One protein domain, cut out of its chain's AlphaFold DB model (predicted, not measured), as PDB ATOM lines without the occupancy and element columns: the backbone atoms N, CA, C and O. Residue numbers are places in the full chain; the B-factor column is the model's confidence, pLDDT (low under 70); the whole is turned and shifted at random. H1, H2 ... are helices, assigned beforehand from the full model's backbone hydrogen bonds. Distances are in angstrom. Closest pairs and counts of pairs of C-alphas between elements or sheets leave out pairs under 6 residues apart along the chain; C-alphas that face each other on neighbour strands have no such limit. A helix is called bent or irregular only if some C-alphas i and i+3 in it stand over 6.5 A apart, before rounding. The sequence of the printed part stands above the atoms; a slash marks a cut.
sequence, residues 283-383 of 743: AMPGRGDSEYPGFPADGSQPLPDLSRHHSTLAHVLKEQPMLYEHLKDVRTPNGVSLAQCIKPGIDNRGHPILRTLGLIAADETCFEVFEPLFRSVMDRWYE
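Overview. This is residues 283 to 383 of the 743 residues of the protein "Hypothetical protein" of Symbiodinium microadriaticum (UniProt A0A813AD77). There is little regular structure here: short helices sit among long loops, H3 near the middle, H1 packed on it and H5 on H1, while residues 286 to 291 stick out. The 101 printed residues include five named helices, H1 to H5 in chain order, holding 40, under half; the class is all helix. The whole is compact, with a radius of gyration of the C-alphas of 13.2 A and spans of 39 by 30 by 23 A.

Arrangement. Start at H1, residues 312 to 319; H3, residues 338 to 347, touches it about perpendicular, 78 degrees, closest C-alphas Leu 313 and Gly 345, 6.6 A. H5, residues 371 to 382, touches H1 at a steep tilt of 63 degrees, closest C-alphas Leu 313 and Val 377, 5.7 A. H2, residues 322 to 327, and H4, residues 366 to 369, are each close but not clearly touching H5. Every O i to N i+4 pair is within hydrogen-bond range in H1, H2 and H5, and 4 of 6 in H3; H4 is too short for one.

Along the chain. Find C-alpha 312 at (206.923, 188.350, 217.840), where H1 begins. H3, 14.1 A long, is irregular: C-alphas 341 and 344 are 7.5 A apart. H5 runs 15.8 A to C-alpha 382 at (207.201, 181.118, 225.490).

Size, cuts and confidence. The C-alphas farthest apart, Ala 283 and Glu 383, are 41.5 A apart. The printed part has no cut, the H3 to H4 link is long, and no printed residue is under 70 in pLDDT.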
ATOM      1  N   ALA A 283     195.487 179.122 189.036       85.50
ATOM      2  CA  ALA A 283     195.472 180.527 188.637       85.50
ATOM      3  C   ALA A 283     195.355 181.494 189.829       85.50
ATOM      4  O   ALA A 283     195.475 182.708 189.653       85.50
ATOM      5  N   MET A 284     195.102 180.989 191.041       87.75
ATOM      6  CA  MET A 284     194.956 181.817 192.234       87.75
ATOM      7  C   MET A 284     196.316 182.083 192.903       87.75
ATOM      8  O   MET A 284     197.133 181.167 193.047       87.75
ATOM      9  N   PRO A 285     196.568 183.315 193.388       86.06
ATOM     10  CA  PRO A 285     197.833 183.662 194.030       86.06
ATOM     11  C   PRO A 285     198.157 182.768 195.235       86.06
ATOM     12  O   PRO A 285     197.312 182.570 196.115       86.06
ATOM     13  N   GLY A 286     199.389 182.251 195.284       85.50
ATOM     14  CA  GLY A 286     199.873 181.375 196.356       85.50
ATOM     15  C   GLY A 286     199.276 179.966 196.368       85.50
ATOM     16  O   GLY A 286     199.486 179.248 197.344       85.50
ATOM     17  N   ARG A 287     198.524 179.579 195.324       89.12
ATOM     18  CA  ARG A 287     197.882 178.259 195.214       89.12
ATOM     19  C   ARG A 287     198.311 177.421 194.014       89.12
ATOM     20  O   ARG A 287     198.116 176.210 194.022       89.12
ATOM     21  N   GLY A 288     198.932 178.038 193.016       86.62
ATOM     22  CA  GLY A 288     199.602 177.347 191.917       86.62
ATOM     23  C   GLY A 288     201.101 177.177 192.157       86.62
ATOM     24  O   GLY A 288     201.560 177.064 193.293       86.62
ATOM     25  N   ASP A 289     201.858 177.193 191.061       85.38
ATOM     26  CA  ASP A 289     203.325 177.156 191.086       85.38
ATOM     27  C   ASP A 289     203.938 178.516 191.473       85.38
ATOM     28  O   ASP A 289     205.084 178.589 191.910       85.38
ATOM     29  N   SER A 290     203.163 179.598 191.337       85.19
ATOM     30  CA  SER A 290     203.568 180.948 191.739       85.19
ATOM     31  C   SER A 290     203.393 181.174 193.239       85.19
ATOM     32  O   SER A 290     202.370 180.816 193.828       85.19
ATOM     33  N   GLU A 291     204.371 181.842 193.843       84.62
ATOM     34  CA  GLU A 291     204.319 182.235 195.250       84.62
ATOM     35  C   GLU A 291     203.212 183.254 195.534       84.62
ATOM     36  O   GLU A 291     202.700 183.937 194.643       84.62
ATOM     37  N   TYR A 292     202.836 183.373 196.808       90.94
ATOM     38  CA  TYR A 292     201.902 184.410 197.220       90.94
ATOM     39  C   TYR A 292     202.558 185.802 197.090       90.94
ATOM     40  O   TYR A 292     203.663 185.989 197.611       90.94
ATOM     41  N   PRO A 293     201.906 186.782 196.435       89.94
ATOM     42  CA  PRO A 293     202.443 188.130 196.270       89.94
ATOM     43  C   PRO A 293     202.810 188.786 197.606       89.94
ATOM     44  O   PRO A 293     202.140 188.562 198.610       89.94
ATOM     45  N   GLY A 294     203.853 189.615 197.611       91.06
ATOM     46  CA  GLY A 294     204.347 190.296 198.811       91.06
ATOM     47  C   GLY A 294     205.869 190.280 198.868       91.06
ATOM     48  O   GLY A 294     206.532 190.399 197.839       91.06
ATOM     49  N   PHE A 295     206.412 190.105 200.066       91.94
ATOM     50  CA  PHE A 295     207.836 189.943 200.322       91.94
ATOM     51  C   PHE A 295     208.368 188.695 199.598       91.94
ATOM     52  O   PHE A 295     207.785 187.618 199.755       91.94
ATOM     53  N   PRO A 296     209.420 188.802 198.775       90.38
ATOM     54  CA  PRO A 296     209.858 187.688 197.946       90.38
ATOM     55  C   PRO A 296     210.545 186.615 198.801       90.38
ATOM     56  O   PRO A 296     211.400 186.925 199.632       90.38
ATOM     57  N   ALA A 297     210.177 185.343 198.610       87.38
ATOM     58  CA  ALA A 297     210.717 184.251 199.420       87.38
ATOM     59  C   ALA A 297     212.169 183.897 199.064       87.38
ATOM     60  O   ALA A 297     212.779 183.089 199.752       87.38
ATOM     61  N   ASP A 298     212.756 184.493 198.027       85.31
ATOM     62  CA  ASP A 298     214.157 184.294 197.644       85.31
ATOM     63  C   ASP A 298     215.133 185.238 198.371       85.31
ATOM     64  O   ASP A 298     216.344 185.034 198.295       85.31
ATOM     65  N   GLY A 299     214.624 186.246 199.090       82.12
ATOM     66  CA  GLY A 299     215.436 187.253 199.775       82.12
ATOM     67  C   GLY A 299     216.038 188.317 198.854       82.12
ATOM     68  O   GLY A 299     216.958 189.015 199.264       82.12
ATOM     69  N   SER A 300     215.524 188.474 197.632       84.44
ATOM     70  CA  SER A 300     215.994 189.469 196.654       84.44
ATOM     71  C   SER A 300     215.753 190.929 197.061       84.44
ATOM     72  O   SER A 300     216.332 191.839 196.466       84.44
ATOM     73  N   GLN A 301     214.906 191.175 198.065       84.00
ATOM     74  CA  GLN A 301     214.589 192.509 198.568       84.00
ATOM     75  C   GLN A 301     215.088 192.713 200.003       84.00
ATOM     76  O   GLN A 301     215.039 191.776 200.805       84.00
ATOM     77  N   PRO A 302     215.517 193.943 200.355       87.31
ATOM     78  CA  PRO A 302     215.894 194.272 201.723       87.31
ATOM     79  C   PRO A 302     214.683 194.213 202.662       87.31
ATOM     80  O   PRO A 302     213.530 194.329 202.235       87.31
ATOM     81  N   LEU A 303     214.954 194.082 203.963       90.25
ATOM     82  CA  LEU A 303     213.920 194.087 204.993       90.25
ATOM     83  C   LEU A 303     213.121 195.408 204.947       90.25
ATOM     84  O   LEU A 303     213.724 196.484 204.996       90.25
ATOM     85  N   PRO A 304     211.778 195.363 204.859       91.81
ATOM     86  CA  PRO A 304     210.961 196.571 204.881       91.81
ATOM     87  C   PRO A 304     210.884 197.173 206.290       91.81
ATOM     88  O   PRO A 304     211.245 196.541 207.281       91.81
ATOM     89  N   ASP A 305     210.350 198.394 206.396       92.19
ATOM     90  CA  ASP A 305     210.100 199.022 207.695       92.19
ATOM     91  C   ASP A 305     209.080 198.218 208.527       92.19
ATOM     92  O   ASP A 305     207.913 198.073 208.148       92.19
ATOM     93  N   LEU A 306     209.532 197.729 209.689       93.81
ATOM     94  CA  LEU A 306     208.755 196.931 210.646       93.81
ATOM     95  C   LEU A 306     208.114 197.766 211.768       93.81
ATOM     96  O   LEU A 306     207.581 197.214 212.742       93.81
ATOM     97  N   SER A 307     208.162 199.101 211.681       91.62
ATOM     98  CA  SER A 307     207.603 200.013 212.690       91.62
ATOM     99  C   SER A 307     206.128 199.718 212.999       91.62
ATOM    100  O   SER A 307     205.718 199.750 214.160       91.62
ATOM    101  N   ARG A 308     205.353 199.334 211.976       92.06
ATOM    102  CA  ARG A 308     203.918 199.004 212.059       92.06
ATOM    103  C   ARG A 308     203.623 197.510 212.215       92.06
ATOM    104  O   ARG A 308     202.467 197.109 212.085       92.06
ATOM    105  N   HIS A 309     204.644 196.692 212.455       93.50
ATOM    106  CA  HIS A 309     204.498 195.250 212.622       93.50
ATOM    107  C   HIS A 309     204.534 194.859 214.101       93.50
ATOM    108  O   HIS A 309     205.360 195.344 214.878       93.50
ATOM    109  N   HIS A 310     203.631 193.957 214.473       92.44
ATOM    110  CA  HIS A 310     203.335 193.564 215.854       92.44
ATOM    111  C   HIS A 310     203.536 192.062 216.112       92.44
ATOM    112  O   HIS A 310     203.173 191.556 217.171       92.44
ATOM    113  N   SER A 311     204.088 191.321 215.145       94.19
ATOM    114  CA  SER A 311     204.450 189.918 215.349       94.19
ATOM    115  C   SER A 311     205.658 189.793 216.285       94.19
ATOM    116  O   SER A 311     206.483 190.704 216.396       94.19
ATOM    117  N   THR A 312     205.784 188.648 216.954       93.88
ATOM    118  CA  THR A 312     206.923 188.350 217.840       93.88
ATOM    119  C   THR A 312     208.236 188.426 217.060       93.88
ATOM    120  O   THR A 312     209.187 189.045 217.534       93.88
ATOM    121  N   LEU A 313     208.248 187.910 215.826       95.88
ATOM    122  CA  LEU A 313     209.344 188.085 214.878       95.88
ATOM    123  C   LEU A 313     209.693 189.561 214.651       95.88
ATOM    124  O   LEU A 313     210.852 189.942 214.777       95.88
ATOM    125  N   ALA A 314     208.707 190.404 214.328       94.62
ATOM    126  CA  ALA A 314     208.963 191.811 214.038       94.62
ATOM    127  C   ALA A 314     209.546 192.552 215.245       94.62
ATOM    128  O   ALA A 314     210.400 193.418 215.084       94.62
ATOM    129  N   HIS A 315     209.108 192.215 216.459       93.69
ATOM    130  CA  HIS A 315     209.700 192.770 217.672       93.69
ATOM    131  C   HIS A 315     211.162 192.343 217.858       93.69
ATOM    132  O   HIS A 315     211.997 193.200 218.136       93.69
ATOM    133  N   VAL A 316     211.485 191.065 217.637       95.06
ATOM    134  CA  VAL A 316     212.870 190.566 217.706       95.06
ATOM    135  C   VAL A 316     213.757 191.232 216.654       95.06
ATOM    136  O   VAL A 316     214.831 191.715 216.994       95.06
ATOM    137  N   LEU A 317     213.302 191.341 215.403       94.81
ATOM    138  CA  LEU A 317     214.073 191.984 214.331       94.81
ATOM    139  C   LEU A 317     214.267 193.492 214.553       94.81
ATOM    140  O   LEU A 317     215.299 194.033 214.167       94.81
ATOM    141  N   LYS A 318     213.311 194.177 215.196       93.88
ATOM    142  CA  LYS A 318     213.465 195.590 215.587       93.88
ATOM    143  C   LYS A 318     214.504 195.785 216.689       93.88
ATOM    144  O   LYS A 318     215.239 196.764 216.661       93.88
ATOM    145  N   GLU A 319     214.540 194.881 217.662       94.50
ATOM    146  CA  GLU A 319     215.493 194.935 218.775       94.50
ATOM    147  C   GLU A 319     216.891 194.455 218.361       94.50
ATOM    148  O   GLU A 319     217.888 194.967 218.864       94.50
ATOM    149  N   GLN A 320     216.969 193.512 217.418       93.81
ATOM    150  CA  GLN A 320     218.213 192.918 216.931       93.81
ATOM    151  C   GLN A 320     218.292 192.922 215.388       93.81
ATOM    152  O   GLN A 320     218.245 191.859 214.762       93.81
ATOM    153  N   PRO A 321     218.467 194.093 214.739       90.94
ATOM    154  CA  PRO A 321     218.502 194.187 213.272       90.94
ATOM    155  C   PRO A 321     219.630 193.375 212.618       90.94
ATOM    156  O   PRO A 321     219.479 192.880 211.503       90.94
ATOM    157  N   MET A 322     220.744 193.181 213.335       92.25
ATOM    158  CA  MET A 322     221.902 192.413 212.861       92.25
ATOM    159  C   MET A 322     221.570 190.947 212.546       92.25
ATOM    160  O   MET A 322     222.247 190.345 211.717       92.25
ATOM    161  N   LEU A 323     220.529 190.368 213.165       93.31
ATOM    162  CA  LEU A 323     220.106 188.992 212.879       93.31
ATOM    163  C   LEU A 323     219.718 188.816 211.409       93.31
ATOM    164  O   LEU A 323     220.077 187.815 210.799       93.31
ATOM    165  N   TYR A 324     219.012 189.792 210.833       91.94
ATOM    166  CA  TYR A 324     218.628 189.728 209.426       91.94
ATOM    167  C   TYR A 324     219.853 189.847 208.515       91.94
ATOM    168  O   TYR A 324     220.020 189.031 207.615       91.94
ATOM    169  N   GLU A 325     220.745 190.804 208.782       90.38
ATOM    170  CA  GLU A 325     221.940 191.016 207.958       90.38
ATOM    171  C   GLU A 325     222.858 189.789 207.910       90.38
ATOM    172  O   GLU A 325     223.399 189.479 206.853       90.38
ATOM    173  N   HIS A 326     222.992 189.058 209.021       92.44
ATOM    174  CA  HIS A 326     223.805 187.841 209.066       92.44
ATOM    175  C   HIS A 326     223.140 186.625 208.407       92.44
ATOM    176  O   HIS A 326     223.844 185.737 207.933       92.44
ATOM    177  N   LEU A 327     221.804 186.550 208.396       94.25
ATOM    178  CA  LEU A 327     221.073 185.344 207.989       94.25
ATOM    179  C   LEU A 327     220.400 185.457 206.608       94.25
ATOM    180  O   LEU A 327     219.991 184.437 206.058       94.25
ATOM    181  N   LYS A 328     220.266 186.657 206.024       92.31
ATOM    182  CA  LYS A 328     219.507 186.885 204.773       92.31
ATOM    183  C   LYS A 328     220.013 186.071 203.574       92.31
ATOM    184  O   LYS A 328     219.209 185.595 202.771       92.31
ATOM    185  N   ASP A 329     221.324 185.859 203.486       92.88
ATOM    186  CA  ASP A 329     221.974 185.135 202.385       92.88
ATOM    187  C   ASP A 329     222.200 183.649 202.710       92.88
ATOM    188  O   ASP A 329     222.579 182.862 201.844       92.88
ATOM    189  N   VAL A 330     221.909 183.234 203.947       94.12
ATOM    190  CA  VAL A 330     222.040 181.845 204.388       94.12
ATOM    191  C   VAL A 330     220.886 181.012 203.824       94.12
ATOM    192  O   VAL A 330     219.740 181.469 203.722       94.12
ATOM    193  N   ARG A 331     221.194 179.778 203.419       95.00
ATOM    194  CA  ARG A 331     220.235 178.794 202.906       95.00
ATOM    195  C   ARG A 331     220.417 177.474 203.640       95.00
ATOM    196  O   ARG A 331     221.535 177.125 204.015       95.00
ATOM    197  N   THR A 332     219.327 176.741 203.822       93.88
ATOM    198  CA  THR A 332     219.391 175.366 204.324       93.88
ATOM    199  C   THR A 332     219.962 174.420 203.258       93.88
ATOM    200  O   THR A 332     219.994 174.784 202.076       93.88
ATOM    201  N   PRO A 333     220.367 173.185 203.614       92.12
ATOM    202  CA  PRO A 333     220.779 172.175 202.633       92.12
ATOM    203  C   PRO A 333     219.718 171.883 201.561       92.12
ATOM    204  O   PRO A 333     220.060 171.503 200.445       92.12
ATOM    205  N   ASN A 334     218.439 172.112 201.879       88.56
ATOM    206  CA  ASN A 334     217.316 171.938 200.958       88.56
ATOM    207  C   ASN A 334     216.984 173.209 200.152       88.56
ATOM    208  O   ASN A 334     215.998 173.239 199.417       88.56
ATOM    209  N   GLY A 335     217.785 174.271 200.286       90.69
ATOM    210  CA  GLY A 335     217.616 175.528 199.557       90.69
ATOM    211  C   GLY A 335     216.599 176.500 200.164       90.69
ATOM    212  O   GLY A 335     216.319 177.528 199.548       90.69
ATOM    213  N   VAL A 336     216.070 176.228 201.364       92.81
ATOM    214  CA  VAL A 336     215.139 177.135 202.050       92.81
ATOM    215  C   VAL A 336     215.886 178.392 202.484       92.81
ATOM    216  O   VAL A 336     216.964 178.326 203.076       92.81
ATOM    217  N   SER A 337     215.312 179.554 202.186       94.69
ATOM    218  CA  SER A 337     215.870 180.846 202.577       94.69
ATOM    219  C   SER A 337     215.279 181.359 203.887       94.69
ATOM    220  O   SER A 337     214.142 181.043 204.247       94.69
ATOM    221  N   LEU A 338     216.009 182.261 204.551       95.06
ATOM    222  CA  LEU A 338     215.448 183.021 205.665       95.06
ATOM    223  C   LEU A 338     214.190 183.790 205.240       95.06
ATOM    224  O   LEU A 338     213.225 183.871 206.000       95.06
ATOM    225  N   ALA A 339     214.200 184.353 204.029       94.31
ATOM    226  CA  ALA A 339     213.102 185.154 203.505       94.31
ATOM    227  C   ALA A 339     211.796 184.354 203.440       94.31
ATOM    228  O   ALA A 339     210.749 184.870 203.825       94.31
ATOM    229  N   GLN A 340     211.867 183.077 203.063       94.12
ATOM    230  CA  GLN A 340     210.728 182.163 203.078       94.12
ATOM    231  C   GLN A 340     210.183 181.943 204.498       94.12
ATOM    232  O   GLN A 340     208.969 181.967 204.698       94.12
ATOM    233  N   CYS A 341     211.061 181.801 205.496       95.69
ATOM    234  CA  CYS A 341     210.677 181.626 206.899       95.69
ATOM    235  C   CYS A 341     209.989 182.859 207.508       95.69
ATOM    236  O   CYS A 341     209.069 182.721 208.319       95.69
ATOM    237  N   ILE A 342     210.430 184.067 207.141       95.75
ATOM    238  CA  ILE A 342     209.924 185.326 207.716       95.75
ATOM    239  C   ILE A 342     208.775 185.951 206.924       95.75
ATOM    240  O   ILE A 342     208.033 186.760 207.484       95.75
ATOM    241  N   LYS A 343     208.606 185.585 205.646       95.06
ATOM    242  CA  LYS A 343     207.601 186.144 204.729       95.06
ATOM    243  C   LYS A 343     206.217 186.330 205.368       95.06
ATOM    244  O   LYS A 343     205.682 187.434 205.248       95.06
ATOM    245  N   PRO A 344     205.659 185.371 206.135       94.25
ATOM    246  CA  PRO A 344     204.349 185.557 206.756       94.25
ATOM    247  C   PRO A 344     204.304 186.705 207.761       94.25
ATOM    248  O   PRO A 344     203.313 187.433 207.819       94.25
ATOM    249  N   GLY A 345     205.367 186.897 208.542       93.56
ATOM    250  CA  GLY A 345     205.483 187.992 209.500       93.56
ATOM    251  C   GLY A 345     205.802 189.341 208.869       93.56
ATOM    252  O   GLY A 345     205.574 190.353 209.525       93.56
ATOM    253  N   ILE A 346     206.302 189.364 207.630       94.62
ATOM    254  CA  ILE A 346     206.558 190.587 206.860       94.62
ATOM    255  C   ILE A 346     205.305 191.026 206.096       94.62
ATOM    256  O   ILE A 346     204.904 192.190 206.183       94.62
ATOM    257  N   ASP A 347     204.652 190.093 205.405       93.25
ATOM    258  CA  ASP A 347     203.436 190.351 204.626       93.25
ATOM    259  C   ASP A 347     202.249 190.702 205.529       93.25
ATOM    260  O   ASP A 347     201.389 191.509 205.170       93.25
ATOM    261  N   ASN A 348     202.217 190.141 206.742       91.88
ATOM    262  CA  ASN A 348     201.141 190.355 207.697       91.88
ATOM    263  C   ASN A 348     201.650 191.154 208.898       91.88
ATOM    264  O   ASN A 348     202.373 190.647 209.753       91.88
ATOM    265  N   ARG A 349     201.176 192.399 209.021       89.75
ATOM    266  CA  ARG A 349     201.550 193.324 210.110       89.75
ATOM    267  C   ARG A 349     201.200 192.814 211.513       89.75
ATOM    268  O   ARG A 349     201.742 193.311 212.496       89.75
ATOM    269  N   GLY A 350     200.308 191.831 211.623       84.75
ATOM    270  CA  GLY A 350     199.752 191.401 212.904       84.75
ATOM    271  C   GLY A 350     198.852 192.474 213.522       84.75
ATOM    272  O   GLY A 350     198.522 193.476 212.885       84.75
ATOM    273  N   HIS A 351     198.431 192.253 214.764       83.00
ATOM    274  CA  HIS A 351     197.547 193.167 215.481       83.00
ATOM    275  C   HIS A 351     198.140 193.497 216.861       83.00
ATOM    276  O   HIS A 351     198.579 192.571 217.537       83.00
ATOM    277  N   PRO A 352     198.107 194.758 217.337       79.75
ATOM    278  CA  PRO A 352     198.720 195.144 218.617       79.75
ATOM    279  C   PRO A 352     198.225 194.341 219.827       79.75
ATOM    280  O   PRO A 352     198.961 194.131 220.783       79.75
ATOM    281  N   ILE A 353     196.962 193.905 219.786       75.06
ATOM    282  CA  ILE A 353     196.317 193.147 220.872       75.06
ATOM    283  C   ILE A 353     196.525 191.632 220.718       75.06
ATOM    284  O   ILE A 353     196.580 190.914 221.713       75.06
ATOM    285  N   LEU A 354     196.605 191.126 219.480       76.75
ATOM    286  CA  LEU A 354     196.689 189.688 219.218       76.75
ATOM    287  C   LEU A 354     198.107 189.340 218.801       76.75
ATOM    288  O   LEU A 354     198.524 189.593 217.669       76.75
ATOM    289  N   ARG A 355     198.830 188.725 219.731       82.06
ATOM    290  CA  ARG A 355     200.197 188.284 219.512       82.06
ATOM    291  C   ARG A 355     200.235 187.176 218.458       82.06
ATOM    292  O   ARG A 355     199.651 186.112 218.644       82.06
ATOM    293  N   THR A 356     200.963 187.413 217.373       88.88
ATOM    294  CA  THR A 356     201.272 186.405 216.352       88.88
ATOM    295  C   THR A 356     202.764 186.090 216.361       88.88
ATOM    296  O   THR A 356     203.582 186.899 216.810       88.88
ATOM    297  N   LEU A 357     203.142 184.904 215.885       90.88
ATOM    298  CA  LEU A 357     204.550 184.515 215.812       90.88
ATOM    299  C   LEU A 357     205.255 185.234 214.651       90.88
ATOM    300  O   LEU A 357     206.234 185.943 214.871       90.88
ATOM    301  N   GLY A 358     204.698 185.117 213.439       92.88
ATOM    302  CA  GLY A 358     205.241 185.712 212.211       92.88
ATOM    303  C   GLY A 358     206.407 184.940 211.585       92.88
ATOM    304  O   GLY A 358     206.985 185.422 210.623       92.88
ATOM    305  N   LEU A 359     206.743 183.765 212.114       95.31
ATOM    306  CA  LEU A 359     207.862 182.930 211.683       95.31
ATOM    307  C   LEU A 359     207.360 181.511 211.392       95.31
ATOM    308  O   LEU A 359     206.536 180.995 212.153       95.31
ATOM    309  N   ILE A 360     207.868 180.892 210.327       95.69
ATOM    310  CA  ILE A 360     207.630 179.484 209.987       95.69
ATOM    311  C   ILE A 360     208.952 178.749 209.725       95.69
ATOM    312  O   ILE A 360     209.920 179.346 209.259       95.69
ATOM    313  N   ALA A 361     208.978 177.446 209.990       95.12
ATOM    314  CA  ALA A 361     209.977 176.515 209.486       95.12
ATOM    315  C   ALA A 361     209.463 175.902 208.177       95.12
ATOM    316  O   ALA A 361     208.326 175.433 208.113       95.12
ATOM    317  N   ALA A 362     210.290 175.924 207.135       91.06
ATOM    318  CA  ALA A 362     209.974 175.290 205.853       91.06
ATOM    319  C   ALA A 362     210.645 173.909 205.714       91.06
ATOM    320  O   ALA A 362     210.180 173.063 204.958       91.06
ATOM    321  N   ASP A 363     211.685 173.641 206.500       92.25
ATOM    322  CA  ASP A 363     212.288 172.320 206.636       92.25
ATOM    323  C   ASP A 363     212.788 172.071 208.067       92.25
ATOM    324  O   ASP A 363     212.715 172.942 208.938       92.25
ATOM    325  N   GLU A 364     213.287 170.859 208.314       90.62
ATOM    326  CA  GLU A 364     213.792 170.452 209.628       90.62
ATOM    327  C   GLU A 364     215.080 171.170 210.043       90.62
ATOM    328  O   GLU A 364     215.281 171.463 211.220       90.62
ATOM    329  N   THR A 365     215.922 171.527 209.076       93.88
ATOM    330  CA  THR A 365     217.212 172.183 209.318       93.88
ATOM    331  C   THR A 365     217.087 173.676 209.623       93.88
ATOM    332  O   THR A 365     218.044 174.281 210.102       93.88
ATOM    333  N   CYS A 366     215.914 174.286 209.410       95.06
ATOM    334  CA  CYS A 366     215.648 175.690 209.738       95.06
ATOM    335  C   CYS A 366     215.984 176.028 211.198       95.06
ATOM    336  O   CYS A 366     216.511 177.104 211.471       95.06
ATOM    337  N   PHE A 367     215.704 175.106 212.126       93.00
ATOM    338  CA  PHE A 367     215.947 175.300 213.558       93.00
ATOM    339  C   PHE A 367     217.436 175.357 213.920       93.00
ATOM    340  O   PHE A 367     217.780 175.970 214.925       93.00
ATOM    341  N   GLU A 368     218.300 174.752 213.104       93.44
ATOM    342  CA  GLU A 368     219.755 174.728 213.294       93.44
ATOM    343  C   GLU A 368     220.438 175.844 212.493       93.44
ATOM    344  O   GLU A 368     221.263 176.587 213.017       93.44
ATOM    345  N   VAL A 369     220.064 176.008 211.221       95.31
ATOM    346  CA  VAL A 369     220.686 176.970 210.298       95.31
ATOM    347  C   VAL A 369     220.326 178.414 210.654       95.31
ATOM    348  O   VAL A 369     221.174 179.303 210.589       95.31
ATOM    349  N   PHE A 370     219.075 178.661 211.052       95.75
ATOM    350  CA  PHE A 370     218.584 179.983 211.456       95.75
ATOM    351  C   PHE A 370     218.403 180.092 212.977       95.75
ATOM    352  O   PHE A 370     217.640 180.936 213.458       95.75
ATOM    353  N   GLU A 371     219.115 179.249 213.730       93.88
ATOM    354  CA  GLU A 371     219.036 179.119 215.188       93.88
ATOM    355  C   GLU A 371     219.017 180.466 215.936       93.88
ATOM    356  O   GLU A 371     218.104 180.644 216.753       93.88
ATOM    357  N   PRO A 372     219.869 181.468 215.607       94.19
ATOM    358  CA  PRO A 372     219.907 182.716 216.369       94.19
ATOM    359  C   PRO A 372     218.580 183.481 216.334       94.19
ATOM    360  O   PRO A 372     218.158 184.077 217.329       94.19
ATOM    361  N   LEU A 373     217.887 183.447 215.191       95.50
ATOM    362  CA  LEU A 373     216.573 184.064 215.047       95.50
ATOM    363  C   LEU A 373     215.476 183.178 215.639       95.50
ATOM    364  O   LEU A 373     214.618 183.677 216.370       95.50
ATOM    365  N   PHE A 374     215.494 181.879 215.328       94.62
ATOM    366  CA  PHE A 374     214.469 180.939 215.778       94.62
ATOM    367  C   PHE A 374     214.406 180.878 217.304       94.62
ATOM    368  O   PHE A 374     213.319 181.028 217.862       94.62
ATOM    369  N   ARG A 375     215.549 180.760 217.991       91.50
ATOM    370  CA  ARG A 375     215.600 180.803 219.459       91.50
ATOM    371  C   ARG A 375     215.119 182.133 220.010       91.50
ATOM    372  O   ARG A 375     214.218 182.135 220.838       91.50
ATOM    373  N   SER A 376     215.609 183.259 219.487       92.75
ATOM    374  CA  SER A 376     215.192 184.590 219.957       92.75
ATOM    375  C   SER A 376     213.674 184.802 219.863       92.75
ATOM    376  O   SER A 376     213.057 185.391 220.752       92.75
ATOM    377  N   VAL A 377     213.048 184.315 218.787       94.19
ATOM    378  CA  VAL A 377     211.593 184.392 218.604       94.19
ATOM    379  C   VAL A 377     210.858 183.427 219.533       94.19
ATOM    380  O   VAL A 377     209.846 183.819 220.119       94.19
ATOM    381  N   MET A 378     211.346 182.194 219.686       91.31
ATOM    382  CA  MET A 378     210.716 181.188 220.540       91.31
ATOM    383  C   MET A 378     210.841 181.517 222.031       91.31
ATOM    384  O   MET A 378     209.827 181.494 222.723       91.31
ATOM    385  N   ASP A 379     212.018 181.908 222.516       89.44
ATOM    386  CA  ASP A 379     212.230 182.291 223.918       89.44
ATOM    387  C   ASP A 379     211.334 183.474 224.297       89.44
ATOM    388  O   ASP A 379     210.719 183.514 225.365       89.44
ATOM    389  N   ARG A 380     211.169 184.424 223.365       90.06
ATOM    390  CA  ARG A 380     210.207 185.509 223.540       90.06
ATOM    391  C   ARG A 380     208.782 184.976 223.565       90.06
ATOM    392  O   ARG A 380     208.011 185.418 224.410       90.06
ATOM    393  N   TRP A 381     208.402 184.101 222.629       89.94
ATOM    394  CA  TRP A 381     207.050 183.534 222.515       89.94
ATOM    395  C   TRP A 381     206.615 182.789 223.778       89.94
ATOM    396  O   TRP A 381     205.517 183.039 224.268       89.94
ATOM    397  N   TYR A 382     207.476 181.920 224.301       84.44
ATOM    398  CA  TYR A 382     207.201 181.118 225.490       84.44
ATOM    399  C   TYR A 382     207.508 181.842 226.805       84.44
ATOM    400  O   TYR A 382     207.247 181.280 227.867       84.44
ATOM    401  N   GLU A 383     208.088 183.045 226.741       84.25
ATOM    402  CA  GLU A 383     208.531 183.833 227.902       84.25
ATOM    403  C   GLU A 383     209.438 183.025 228.849       84.25
ATOM    404  O   GLU A 383     209.469 183.228 230.061       84.25
TER     405      GLU A 383